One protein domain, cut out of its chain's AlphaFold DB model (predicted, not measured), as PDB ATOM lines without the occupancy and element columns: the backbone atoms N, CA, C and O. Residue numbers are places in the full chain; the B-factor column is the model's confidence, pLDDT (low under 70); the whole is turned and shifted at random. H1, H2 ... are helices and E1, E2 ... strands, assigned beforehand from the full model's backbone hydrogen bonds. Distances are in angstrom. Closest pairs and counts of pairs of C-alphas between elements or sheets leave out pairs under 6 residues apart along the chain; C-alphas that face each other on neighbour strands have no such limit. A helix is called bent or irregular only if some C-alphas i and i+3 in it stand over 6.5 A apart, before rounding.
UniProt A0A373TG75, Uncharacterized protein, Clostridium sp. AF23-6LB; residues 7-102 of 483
ATOM      1  N   VAL A   7      98.984  92.459  67.087       88.69
ATOM      2  CA  VAL A   7      99.420  91.870  68.356       88.69
ATOM      3  C   VAL A   7      99.441  90.358  68.172       88.69
ATOM      4  O   VAL A   7      98.433  89.786  67.761       88.69
ATOM      5  N   LEU A   8     100.588  89.732  68.424       91.25
ATOM      6  CA  LEU A   8     100.720  88.278  68.451       91.25
ATOM      7  C   LEU A   8     100.808  87.813  69.903       91.25
ATOM      8  O   LEU A   8     101.696  88.249  70.641       91.25
ATOM      9  N   GLU A   9      99.877  86.938  70.271       91.50
ATOM     10  CA  GLU A   9      99.816  86.282  71.575       91.50
ATOM     11  C   GLU A   9      99.819  84.770  71.354       91.50
ATOM     12  O   GLU A   9      98.986  84.258  70.602       91.50
ATOM     13  N   GLU A  10     100.795  84.072  71.934       91.69
ATOM     14  CA  GLU A  10     101.025  82.627  71.805       91.69
ATOM     15  C   GLU A  10     100.903  82.108  70.356       91.69
ATOM     16  O   GLU A  10     100.370  81.028  70.097       91.69
ATOM     17  N   SER A  11     101.373  82.902  69.386       92.88
ATOM     18  CA  SER A  11     101.088  82.699  67.962       92.88
ATOM     19  C   SER A  11     102.345  82.673  67.095       92.88
ATOM     20  O   SER A  11     103.209  83.546  67.177       92.88
ATOM     21  N   GLU A  12     102.403  81.713  66.171       93.69
ATOM     22  CA  GLU A  12     103.352  81.697  65.057       93.69
ATOM     23  C   GLU A  12     102.616  82.079  63.771       93.69
ATOM     24  O   GLU A  12     101.726  81.363  63.311       93.69
ATOM     25  N   VAL A  13     102.988  83.218  63.189       92.94
ATOM     26  CA  VAL A  13     102.420  83.693  61.925       92.94
ATOM     27  C   VAL A  13     103.496  83.657  60.856       92.94
ATOM     28  O   VAL A  13     104.523  84.316  60.985       92.94
ATOM     29  N   THR A  14     103.234  82.930  59.773       91.12
ATOM     30  CA  THR A  14     104.119  82.884  58.606       91.12
ATOM     31  C   THR A  14     103.450  83.562  57.422       91.12
ATOM     32  O   THR A  14     102.374  83.153  56.988       91.12
ATOM     33  N   VAL A  15     104.111  84.575  56.869       88.88
ATOM     34  CA  VAL A  15     103.736  85.220  55.611       88.88
ATOM     35  C   VAL A  15     104.644  84.657  54.525       88.88
ATOM     36  O   VAL A  15     105.846  84.919  54.513       88.88
ATOM     37  N   ALA A  16     104.071  83.840  53.643       85.06
ATOM     38  CA  ALA A  16     104.793  83.194  52.556       85.06
ATOM     39  C   ALA A  16     104.480  83.870  51.219       85.06
ATOM     40  O   ALA A  16     103.309  84.072  50.891       85.06
ATOM     41  N   GLY A  17     105.527  84.195  50.462       80.56
ATOM     42  CA  GLY A  17     105.410  84.691  49.098       80.56
ATOM     43  C   GLY A  17     105.583  83.595  48.040       80.56
ATOM     44  O   GLY A  17     106.415  82.695  48.176       80.56
ATOM     45  N   ASN A  18     104.800  83.682  46.966       69.94
ATOM     46  CA  ASN A  18     104.809  82.830  45.785       69.94
ATOM     47  C   ASN A  18     105.341  83.539  44.515       69.94
ATOM     48  O   ASN A  18     105.460  82.881  43.479       69.94
ATOM     49  N   ASN A  19     105.648  84.849  44.535       63.69
ATOM     50  CA  ASN A  19     106.254  85.580  43.406       63.69
ATOM     51  C   ASN A  19     107.066  86.833  43.828       63.69
ATOM     52  O   ASN A  19     107.085  87.237  44.985       63.69
ATOM     53  N   SER A  20     107.745  87.480  42.870       62.94
ATOM     54  CA  SER A  20     108.691  88.585  43.115       62.94
ATOM     55  C   SER A  20     108.062  89.962  43.396       62.94
ATOM     56  O   SER A  20     108.781  90.953  43.347       62.94
ATOM     57  N   SER A  21     106.745  90.061  43.613       65.75
ATOM     58  CA  SER A  21     106.023  91.345  43.766       65.75
ATOM     59  C   SER A  21     105.067  91.400  44.966       65.75
ATOM     60  O   SER A  21     104.249  92.313  45.073       65.75
ATOM     61  N   GLU A  22     105.125  90.413  45.860       75.00
ATOM     62  CA  GLU A  22     104.256  90.351  47.037       75.00
ATOM     63  C   GLU A  22     104.795  91.193  48.193       75.00
ATOM     64  O   GLU A  22     105.990  91.183  48.487       75.00
ATOM     65  N   GLN A  23     103.874  91.889  48.860       73.44
ATOM     66  CA  GLN A  23     104.153  92.863  49.913       73.44
ATOM     67  C   GLN A  23     103.503  92.423  51.220       73.44
ATOM     68  O   GLN A  23     102.306  92.124  51.258       73.44
ATOM     69  N   CYS A  24     104.279  92.429  52.306       84.00
ATOM     70  CA  CYS A  24     103.748  92.305  53.657       84.00
ATOM     71  C   CYS A  24     103.583  93.703  54.264       84.00
ATOM     72  O   CYS A  24     104.547  94.339  54.689       84.00
ATOM     73  N   TRP A  25     102.342  94.184  54.297       83.06
ATOM     74  CA  TRP A  25     102.017  95.486  54.870       83.06
ATOM     75  C   TRP A  25     101.882  95.393  56.390       83.06
ATOM     76  O   TRP A  25     100.955  94.753  56.890       83.06
ATOM     77  N   LEU A  26     102.777  96.061  57.124       83.50
ATOM     78  CA  LEU A  26     102.782  96.046  58.588       83.50
ATOM     79  C   LEU A  26     103.038  97.443  59.157       83.50
ATOM     80  O   LEU A  26     104.117  98.012  59.012       83.50
ATOM     81  N   GLU A  27     102.033  98.003  59.831       80.44
ATOM     82  CA  GLU A  27     102.120  99.355  60.395       80.44
ATOM     83  C   GLU A  27     102.782  99.372  61.778       80.44
ATOM     84  O   GLU A  27     103.613 100.240  62.045       80.44
ATOM     85  N   LYS A  28     102.436  98.410  62.642       83.56
ATOM     86  CA  LYS A  28     102.973  98.231  63.998       83.56
ATOM     87  C   LYS A  28     102.841  96.764  64.403       83.56
ATOM     88  O   LYS A  28     101.860  96.121  64.032       83.56
ATOM     89  N   LEU A  29     103.802  96.256  65.173       87.00
ATOM     90  CA  LEU A  29     103.808  94.883  65.680       87.00
ATOM     91  C   LEU A  29     104.182  94.857  67.163       87.00
ATOM     92  O   LEU A  29     105.135  95.502  67.600       87.00
ATOM     93  N   THR A  30     103.412  94.109  67.938       86.88
ATOM     94  CA  THR A  30     103.693  93.762  69.331       86.88
ATOM     95  C   THR A  30     103.593  92.249  69.462       86.88
ATOM     96  O   THR A  30     102.694  91.641  68.890       86.88
ATOM     97  N   MET A  31     104.536  91.638  70.168       90.38
ATOM     98  CA  MET A  31     104.594  90.189  70.353       90.38
ATOM     99  C   MET A  31     104.877  89.881  71.818       90.38
ATOM    100  O   MET A  31     105.650  90.603  72.461       90.38
ATOM    101  N   ASP A  32     104.285  88.807  72.330       90.88
ATOM    102  CA  ASP A  32     104.777  88.169  73.551       90.88
ATOM    103  C   ASP A  32     106.042  87.327  73.290       90.88
ATOM    104  O   ASP A  32     106.494  87.179  72.154       90.88
ATOM    105  N   LYS A  33     106.624  86.770  74.360       91.94
ATOM    106  CA  LYS A  33     107.875  85.993  74.310       91.94
ATOM    107  C   LYS A  33     107.769  84.677  73.537       91.94
ATOM    108  O   LYS A  33     108.785  84.135  73.122       91.94
ATOM    109  N   THR A  34     106.562  84.152  73.363       90.25
ATOM    110  CA  THR A  34     106.326  82.866  72.691       90.25
ATOM    111  C   THR A  34     105.957  83.025  71.222       90.25
ATOM    112  O   THR A  34     106.031  82.063  70.460       90.25
ATOM    113  N   SER A  35     105.583  84.238  70.827       93.44
ATOM    114  CA  SER A  35     105.119  84.546  69.489       93.44
ATOM    115  C   SER A  35     106.263  84.839  68.530       93.44
ATOM    116  O   SER A  35     107.330  85.329  68.914       93.44
ATOM    117  N   LYS A  36     106.018  84.582  67.244       94.44
ATOM    118  CA  LYS A  36     106.932  84.977  66.175       94.44
ATOM    119  C   LYS A  36     106.212  85.300  64.876       94.44
ATOM    120  O   LYS A  36     105.181  84.709  64.552       94.44
ATOM    121  N   LEU A  37     106.812  86.209  64.115       93.50
ATOM    122  CA  LEU A  37     106.431  86.512  62.741       93.50
ATOM    123  C   LEU A  37     107.545  86.044  61.804       93.50
ATOM    124  O   LEU A  37     108.685  86.489  61.921       93.50
ATOM    125  N   VAL A  38     107.209  85.170  60.862       93.06
ATOM    126  CA  VAL A  38     108.141  84.638  59.868       93.06
ATOM    127  C   VAL A  38     107.760  85.172  58.494       93.06
ATOM    128  O   VAL A  38     106.660  84.929  58.002       93.06
ATOM    129  N   LEU A  39     108.685  85.866  57.846       91.00
ATOM    130  CA  LEU A  39     108.637  86.117  56.413       91.00
ATOM    131  C   LEU A  39     109.371  84.998  55.699       91.00
ATOM    132  O   LEU A  39     110.520  84.696  56.025       91.00
ATOM    133  N   ASN A  40     108.713  84.417  54.706       90.38
ATOM    134  CA  ASN A  40     109.292  83.375  53.884       90.38
ATOM    135  C   ASN A  40     109.139  83.737  52.408       90.38
ATOM    136  O   ASN A  40     108.055  83.587  51.841       90.38
ATOM    137  N   ASN A  41     110.232  84.195  51.794       88.62
ATOM    138  CA  ASN A  41     110.302  84.503  50.366       88.62
ATOM    139  C   ASN A  41     109.260  85.545  49.906       88.62
ATOM    140  O   ASN A  41     108.654  85.420  48.845       88.62
ATOM    141  N   VAL A  42     109.026  86.572  50.723       88.94
ATOM    142  CA  VAL A  42     108.137  87.694  50.398       88.94
ATOM    143  C   VAL A  42     108.906  88.668  49.509       88.94
ATOM    144  O   VAL A  42     109.834  89.317  49.984       88.94
ATOM    145  N   GLY A  43     108.546  88.765  48.225       84.75
ATOM    146  CA  GLY A  43     109.346  89.464  47.209       84.75
ATOM    147  C   GLY A  43     109.773  90.891  47.578       84.75
ATOM    148  O   GLY A  43     110.942  91.238  47.408       84.75
ATOM    149  N   ASP A  44     108.853  91.682  48.137       84.75
ATOM    150  CA  ASP A  44     109.099  93.065  48.566       84.75
ATOM    151  C   ASP A  44     109.316  93.215  50.086       84.75
ATOM    152  O   ASP A  44     109.404  94.332  50.593       84.75
ATOM    153  N   GLY A  45     109.400  92.101  50.820       87.69
ATOM    154  CA  GLY A  45     109.588  92.078  52.271       87.69
ATOM    155  C   GLY A  45     108.435  92.694  53.077       87.69
ATOM    156  O   GLY A  45     107.280  92.747  52.639       87.69
ATOM    157  N   ILE A  46     108.758  93.129  54.301       86.44
ATOM    158  CA  ILE A  46     107.873  93.954  55.138       86.44
ATOM    159  C   ILE A  46     108.046  95.425  54.767       86.44
ATOM    160  O   ILE A  46     109.171  95.931  54.759       86.44
ATOM    161  N   GLU A  47     106.927  96.124  54.570       79.62
ATOM    162  CA  GLU A  47     106.907  97.575  54.415       79.62
ATOM    163  C   GLU A  47     105.687  98.254  55.059       79.62
ATOM    164  O   GLU A  47     104.659  97.634  55.346       79.62
ATOM    165  N   ASN A  48     105.798  99.568  55.279       77.75
ATOM    166  CA  ASN A  48     104.678 100.436  55.636       77.75
ATOM    167  C   ASN A  48     104.531 101.581  54.615       77.75
ATOM    168  O   ASN A  48     105.482 101.945  53.929       77.75
ATOM    169  N   TYR A  49     103.338 102.175  54.495       72.75
ATOM    170  CA  TYR A  49     102.988 103.163  53.452       72.75
ATOM    171  C   TYR A  49     103.677 104.547  53.593       72.75
ATOM    172  O   TYR A  49     103.152 105.564  53.138       72.75
ATOM    173  N   GLY A  50     104.831 104.622  54.264       66.06
ATOM    174  CA  GLY A  50     105.642 105.834  54.431       66.06
ATOM    175  C   GLY A  50     105.064 106.913  55.352       66.06
ATOM    176  O   GLY A  50     105.730 107.917  55.603       66.06
ATOM    177  N   GLN A  51     103.860 106.704  55.895       68.94
ATOM    178  CA  GLN A  51     103.138 107.686  56.714       68.94
ATOM    179  C   GLN A  51     103.690 107.824  58.145       68.94
ATOM    180  O   GLN A  51     103.655 108.918  58.696       68.94
ATOM    181  N   ASN A  52     104.245 106.752  58.719       74.50
ATOM    182  CA  ASN A  52     104.747 106.729  60.100       74.50
ATOM    183  C   ASN A  52     106.271 106.688  60.111       74.50
ATOM    184  O   ASN A  52     106.860 105.967  59.296       74.50
ATOM    185  N   THR A  53     106.917 107.402  61.035       83.56
ATOM    186  CA  THR A  53     108.360 107.260  61.309       83.56
ATOM    187  C   THR A  53     108.712 105.828  61.740       83.56
ATOM    188  O   THR A  53     107.832 104.991  61.952       83.56
ATOM    189  N   LEU A  54     110.007 105.495  61.826       83.38
ATOM    190  CA  LEU A  54     110.424 104.197  62.374       83.38
ATOM    191  C   LEU A  54     109.870 104.027  63.794       83.38
ATOM    192  O   LEU A  54     109.205 103.036  64.060       83.38
ATOM    193  N   GLU A  55     110.054 105.026  64.653       82.75
ATOM    194  CA  GLU A  55     109.626 105.012  66.058       82.75
ATOM    195  C   GLU A  55     108.105 104.858  66.233       82.75
ATOM    196  O   GLU A  55     107.658 104.079  67.072       82.75
ATOM    197  N   GLU A  56     107.303 105.524  65.396       80.25
ATOM    198  CA  GLU A  56     105.834 105.433  65.440       80.25
ATOM    199  C   GLU A  56     105.283 104.095  64.910       80.25
ATOM    200  O   GLU A  56     104.139 103.742  65.207       80.25
ATOM    201  N   GLY A  57     106.070 103.362  64.113       80.50
ATOM    202  CA  GLY A  57     105.648 102.137  63.435       80.50
ATOM    203  C   GLY A  57     106.391 100.884  63.900       80.50
ATOM    204  O   GLY A  57     106.101 100.314  64.951       80.50
ATOM    205  N   LEU A  58     107.337 100.425  63.078       83.25
ATOM    206  CA  LEU A  58     108.085  99.176  63.274       83.25
ATOM    207  C   LEU A  58     109.271  99.313  64.251       83.25
ATOM    208  O   LEU A  58     109.985  98.352  64.492       83.25
ATOM    209  N   GLY A  59     109.516 100.479  64.840       82.56
ATOM    210  CA  GLY A  59     110.691 100.727  65.682       82.56
ATOM    211  C   GLY A  59     110.777  99.797  66.891       82.56
ATOM    212  O   GLY A  59     111.868  99.383  67.271       82.56
ATOM    213  N   SER A  60     109.630  99.381  67.438       82.31
ATOM    214  CA  SER A  60     109.555  98.465  68.583       82.31
ATOM    215  C   SER A  60     109.998  97.033  68.281       82.31
ATOM    216  O   SER A  60     110.131  96.248  69.214       82.31
ATOM    217  N   ILE A  61     110.196  96.670  67.009       87.19
ATOM    218  CA  ILE A  61     110.606  95.314  66.618       87.19
ATOM    219  C   ILE A  61     112.078  95.200  66.232       87.19
ATOM    220  O   ILE A  61     112.532  94.108  65.898       87.19
ATOM    221  N   GLN A  62     112.826  96.304  66.301       88.62
ATOM    222  CA  GLN A  62     114.253  96.343  65.977       88.62
ATOM    223  C   GLN A  62     115.055  95.287  66.755       88.62
ATOM    224  O   GLN A  62     115.977  94.694  66.202       88.62
ATOM    225  N   GLU A  63     114.696  95.022  68.013       86.25
ATOM    226  CA  GLU A  63     115.401  94.057  68.867       86.25
ATOM    227  C   GLU A  63     114.996  92.586  68.607       86.25
ATOM    228  O   GLU A  63     115.663  91.672  69.086       86.25
ATOM    229  N   PHE A  64     113.941  92.335  67.820       91.44
ATOM    230  CA  PHE A  64     113.511  90.984  67.423       91.44
ATOM    231  C   PHE A  64     114.115  90.526  66.094       91.44
ATOM    232  O   PHE A  64     113.927  89.371  65.707       91.44
ATOM    233  N   LEU A  65     114.802  91.421  65.376       90.88
ATOM    234  CA  LEU A  65     115.395  91.114  64.078       90.88
ATOM    235  C   LEU A  65     116.519  90.063  64.202       90.88
ATOM    236  O   LEU A  65     117.167  89.969  65.250       90.88
ATOM    237  N   PRO A  66     116.772  89.255  63.154       89.38
ATOM    238  CA  PRO A  66     117.969  88.421  63.066       89.38
ATOM    239  C   PRO A  66     119.267  89.232  63.096       89.38
ATOM    240  O   PRO A  66     119.306  90.390  62.687       89.38
ATOM    241  N   ASP A  67     120.346  88.601  63.554       85.19
ATOM    242  CA  ASP A  67     121.671  89.216  63.592       85.19
ATOM    243  C   ASP A  67     122.080  89.761  62.215       85.19
ATOM    244  O   ASP A  67     121.977  89.080  61.193       85.19
ATOM    245  N   GLY A  68     122.540  91.013  62.196       87.38
ATOM    246  CA  GLY A  68     122.927  91.725  60.977       87.38
ATOM    247  C   GLY A  68     121.766  92.348  60.194       87.38
ATOM    248  O   GLY A  68     122.028  93.144  59.298       87.38
ATOM    249  N   TYR A  69     120.509  92.051  60.535       93.06
ATOM    250  CA  TYR A  69     119.355  92.715  59.932       93.06
ATOM    251  C   TYR A  69     119.132  94.076  60.595       93.06
ATOM    252  O   TYR A  69     119.439  94.291  61.769       93.06
ATOM    253  N   SER A  70     118.578  95.018  59.839       92.81
ATOM    254  CA  SER A  70     118.330  96.376  60.328       92.81
ATOM    255  C   SER A  70     116.978  96.890  59.870       92.81
ATOM    256  O   SER A  70     116.522  96.574  58.772       92.81
ATOM    257  N   LEU A  71     116.334  97.698  60.708       91.44
ATOM    258  CA  LEU A  71     115.150  98.432  60.304       91.44
ATOM    259  C   LEU A  71     115.586  99.766  59.696       91.44
ATOM    260  O   LEU A  71     116.244 100.579  60.348       91.44
ATOM    261  N   VAL A  72     115.233  99.993  58.434       89.06
ATOM    262  CA  VAL A  72     115.696 101.152  57.667       89.06
ATOM    263  C   VAL A  72     114.506 101.884  57.074       89.06
ATOM    264  O   VAL A  72     113.568 101.273  56.577       89.06
ATOM    265  N   ARG A  73     114.553 103.217  57.090       88.56
ATOM    266  CA  ARG A  73     113.631 104.058  56.324       88.56
ATOM    267  C   ARG A  73     114.302 104.448  55.010       88.56
ATOM    268  O   ARG A  73     115.301 105.163  55.034       88.56
ATOM    269  N   ARG A  74     113.788 103.960  53.879       86.81
ATOM    270  CA  ARG A  74     114.361 104.204  52.543       86.81
ATOM    271  C   ARG A  74     113.300 104.205  51.453       86.81
ATOM    272  O   ARG A  74     112.232 103.618  51.610       86.81
ATOM    273  N   LYS A  75     113.635 104.779  50.301       85.38
ATOM    274  CA  LYS A  75     112.917 104.493  49.058       85.38
ATOM    275  C   LYS A  75     113.185 103.052  48.630       85.38
ATOM    276  O   LYS A  75     114.337 102.603  48.656       85.38
ATOM    277  N   LYS A  76     112.133 102.348  48.215       78.38
ATOM    278  CA  LYS A  76     112.243 100.995  47.664       78.38
ATOM    279  C   LYS A  76     112.885 101.055  46.277       78.38
ATOM    280  O   LYS A  76     113.870 100.367  46.028       78.38
ATOM    281  N   TYR A  77     112.404 101.965  45.431       82.06
ATOM    282  CA  TYR A  77     113.032 102.321  44.161       82.06
ATOM    283  C   TYR A  77     113.446 103.796  44.138       82.06
ATOM    284  O   TYR A  77     112.762 104.636  44.723       82.06
ATOM    285  N   PRO A  78     114.509 104.175  43.402       81.94
ATOM    286  CA  PRO A  78     114.911 105.579  43.261       81.94
ATOM    287  C   PRO A  78     113.787 106.504  42.762       81.94
ATOM    288  O   PRO A  78     113.784 107.697  43.064       81.94
ATOM    289  N   THR A  79     112.834 105.945  42.010       85.31
ATOM    290  CA  THR A  79     111.665 106.629  41.440       85.31
ATOM    291  C   THR A  79     110.526 106.861  42.429       85.31
ATOM    292  O   THR A  79     109.590 107.586  42.098       85.31
ATOM    293  N   ASP A  80     110.570 106.266  43.623       82.88
ATOM    294  CA  ASP A  80     109.488 106.405  44.590       82.88
ATOM    295  C   ASP A  80     109.423 107.823  45.169       82.88
ATOM    296  O   ASP A  80     110.432 108.507  45.393       82.88
ATOM    297  N   THR A  81     108.201 108.278  45.434       82.19
ATOM    298  CA  THR A  81     107.920 109.622  45.956       82.19
ATOM    299  C   THR A  81     108.001 109.708  47.480       82.19
ATOM    300  O   THR A  81     108.043 110.815  48.011       82.19
ATOM    301  N   ALA A  82     108.068 108.572  48.181       83.25
ATOM    302  CA  ALA A  82     108.108 108.498  49.639       83.25
ATOM    303  C   ALA A  82     109.030 107.371  50.126       83.25
ATOM    304  O   ALA A  82     109.141 106.328  49.479       83.25
ATOM    305  N   ASP A  83     109.655 107.582  51.284       86.25
ATOM    306  CA  ASP A  83     110.380 106.531  51.998       86.25
ATOM    307  C   ASP A  83     109.409 105.598  52.720       86.25
ATOM    308  O   ASP A  83     108.345 106.021  53.172       86.25
ATOM    309  N   ARG A  84     109.810 104.340  52.886       85.75
ATOM    310  CA  ARG A  84     109.080 103.298  53.609       85.75
ATOM    311  C   ARG A  84     109.995 102.684  54.659       85.75
ATOM    312  O   ARG A  84     111.213 102.676  54.485       85.75
ATOM    313  N   ASN A  85     109.419 102.191  55.750       87.62
ATOM    314  CA  ASN A  85     110.168 101.410  56.726       87.62
ATOM    315  C   ASN A  85     110.275  99.973  56.205       87.62
ATOM    316  O   ASN A  85     109.244  99.340  56.001       87.62
ATOM    317  N   THR A  86     111.489  99.475  56.005       88.12
ATOM    318  CA  THR A  86     111.784  98.117  55.539       88.12
ATOM    319  C   THR A  86     112.686  97.402  56.534       88.12
ATOM    320  O   THR A  86     113.409  98.034  57.309       88.12
ATOM    321  N   ILE A  87     112.666  96.074  56.500       91.38
ATOM    322  CA  ILE A  87     113.720  95.266  57.112       91.38
ATOM    323  C   ILE A  87     114.756  95.017  56.025       91.38
ATOM    324  O   ILE A  87     114.408  94.505  54.962       91.38
ATOM    325  N   ASN A  88     116.006  95.371  56.283       92.06
ATOM    326  CA  ASN A  88     117.110  95.032  55.405       92.06
ATOM    327  C   ASN A  88     117.864  93.827  55.962       92.06
ATOM    328  O   ASN A  88     118.038  93.703  57.178       92.06
ATOM    329  N   ASP A  89     118.316  92.962  55.065       92.44
ATOM    330  CA  ASP A  89     119.204  91.853  55.381       92.44
ATOM    331  C   ASP A  89     120.651  92.352  55.627       92.44
ATOM    332  O   ASP A  89     120.942  93.544  55.452       92.44
ATOM    333  N   PRO A  90     121.594  91.475  56.021       93.00
ATOM    334  CA  PRO A  90     122.976  91.871  56.296       93.00
ATOM    335  C   PRO A  90     123.743  92.411  55.079       93.00
ATOM    336  O   PRO A  90     124.809  93.002  55.252       93.00
ATOM    337  N   SER A  91     123.241  92.208  53.855       93.19
ATOM    338  CA  SER A  91     123.808  92.797  52.635       93.19
ATOM    339  C   SER A  91     123.330  94.233  52.390       93.19
ATOM    340  O   SER A  91     123.928  94.952  51.589       93.19
ATOM    341  N   GLY A  92     122.300  94.676  53.119       89.94
ATOM    342  CA  GLY A  92     121.681  95.993  52.986       89.94
ATOM    343  C   GLY A  92     120.505  96.027  52.007       89.94
ATOM    344  O   GLY A  92     119.920  97.096  51.810       89.94
ATOM    345  N   GLU A  93     120.131  94.889  51.423       91.06
ATOM    346  CA  GLU A  93     118.956  94.755  50.561       91.06
ATOM    347  C   GLU A  93     117.695  94.459  51.370       91.06
ATOM    348  O   GLU A  93     117.768  94.085  52.537       91.06
ATOM    349  N   ILE A  94     116.519  94.663  50.771       89.75
ATOM    350  CA  ILE A  94     115.243  94.387  51.446       89.75
ATOM    351  C   ILE A  94     115.150  92.885  51.744       89.75
ATOM    352  O   ILE A  94     115.218  92.050  50.843       89.75
ATOM    353  N   ALA A  95     114.966  92.552  53.020       91.62
ATOM    354  CA  ALA A  95     114.861  91.186  53.497       91.62
ATOM    355  C   ALA A  95     113.574  90.529  52.986       91.62
ATOM    356  O   ALA A  95     112.474  90.832  53.452       91.62
ATOM    357  N   GLN A  96     113.724  89.575  52.068       91.12
ATOM    358  CA  GLN A  96     112.612  88.748  51.585       91.12
ATOM    359  C   GLN A  96     112.231  87.640  52.577       91.12
ATOM    360  O   GLN A  96     111.110  87.131  52.558       91.12
ATOM    361  N   SER A  97     113.156  87.288  53.470       91.31
ATOM    362  CA  SER A  97     112.948  86.324  54.547       91.31
ATOM    363  C   SER A  97     113.541  86.864  55.841       91.31
ATOM    364  O   SER A  97     114.663  87.364  55.853       91.31
ATOM    365  N   ALA A  98     112.787  86.763  56.932       91.75
ATOM    366  CA  ALA A  98     113.199  87.186  58.264       91.75
ATOM    367  C   ALA A  98     112.311  86.500  59.303       91.75
ATOM    368  O   ALA A  98     111.102  86.404  59.114       91.75
ATOM    369  N   GLU A  99     112.890  86.057  60.413       93.19
ATOM    370  CA  GLU A  99     112.130  85.595  61.576       93.19
ATOM    371  C   GLU A  99     112.276  86.625  62.691       93.19
ATOM    372  O   GLU A  99     113.383  86.898  63.156       93.19
ATOM    373  N   LEU A 100     111.152  87.207  63.096       93.62
ATOM    374  CA  LEU A 100     111.071  88.174  64.172       93.62
ATOM    375  C   LEU A 100     110.542  87.460  65.407       93.62
ATOM    376  O   LEU A 100     109.401  86.994  65.406       93.62
ATOM    377  N   ARG A 101     111.362  87.379  66.452       94.38
ATOM    378  CA  ARG A 101     110.986  86.732  67.712       94.38
ATOM    379  C   ARG A 101     111.862  87.158  68.878       94.38
ATOM    380  O   ARG A 101     112.975  87.649  68.688       94.38
ATOM    381  N   TYR A 102     111.395  86.855  70.083       94.12
ATOM    382  CA  TYR A 102     112.266  86.796  71.251       94.12
ATOM    383  C   TYR A 102     113.241  85.612  71.147       94.12
ATOM    384  O   TYR A 102     112.990  84.594  70.488       94.12
TER     385      TYR A 102
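AT A GLANCE: This is residues 7 to 102 of the 483 residues of an uncharacterized protein of Clostridium sp. AF23-6LB (UniProt A0A373TG75). With little regular structure, this is a loop-rich body holding a three-strand sheet and a separate strand hairpin, E4 and E5, with the short helix H1 packing on E6 and E4. The 96 printed residues, under half in named elements, run E1, E2, E3, H1, E4, E5, E6, class mixed. The sheet's order is E1 E3 E6, mixed. It is compact, radius of gyration of the C-alphas 12.6 A, spans 40 by 30 by 22 A.

IN THESE COORDINATES: Find C-alpha 12 at (103.352, 81.697, 65.057): E1, residues 12 to 16, runs 12.7 A. Next come E2, residues 29 to 31; E3, residues 36 to 40, 12.6 A; H1, residues 58 to 64, irregular with C-alphas 60 and 63 7.3 A apart; E4, residues 70 to 74, and E5, residues 84 to 88, each 11.7 A; and E6, residues 98 to 101, which ends with C-alpha 101 at (110.986, 86.732, 67.712).

HOW THE PARTS SIT: Look at parallel E1 and E3: N 15 and O 38 are 2.8 A apart. In antiparallel E3 and E6, N 39 and O 98 are 2.8 A apart. H1 is on this sheet, closest C-alphas Phe 64 and Leu 100, 4.9 A; 0 of 3 O i to N i+4 pairs are within hydrogen-bond range, 3 of 4 i+3 pairs. H1 and E4 come closest at C-alphas 62 and 71, 6.1 A. In the hairpin, N 72 and O 86 are 2.9 A apart. E2 pairs with no named strand.

THE WHOLE: The farthest C-alphas, Glu 10 and Thr 79, are 40.1 A apart. The printed part has no cut; links E1 to E2 and E3 to H1 are long. Residues 18 to 21 and 50 to 51 have pLDDT under 70.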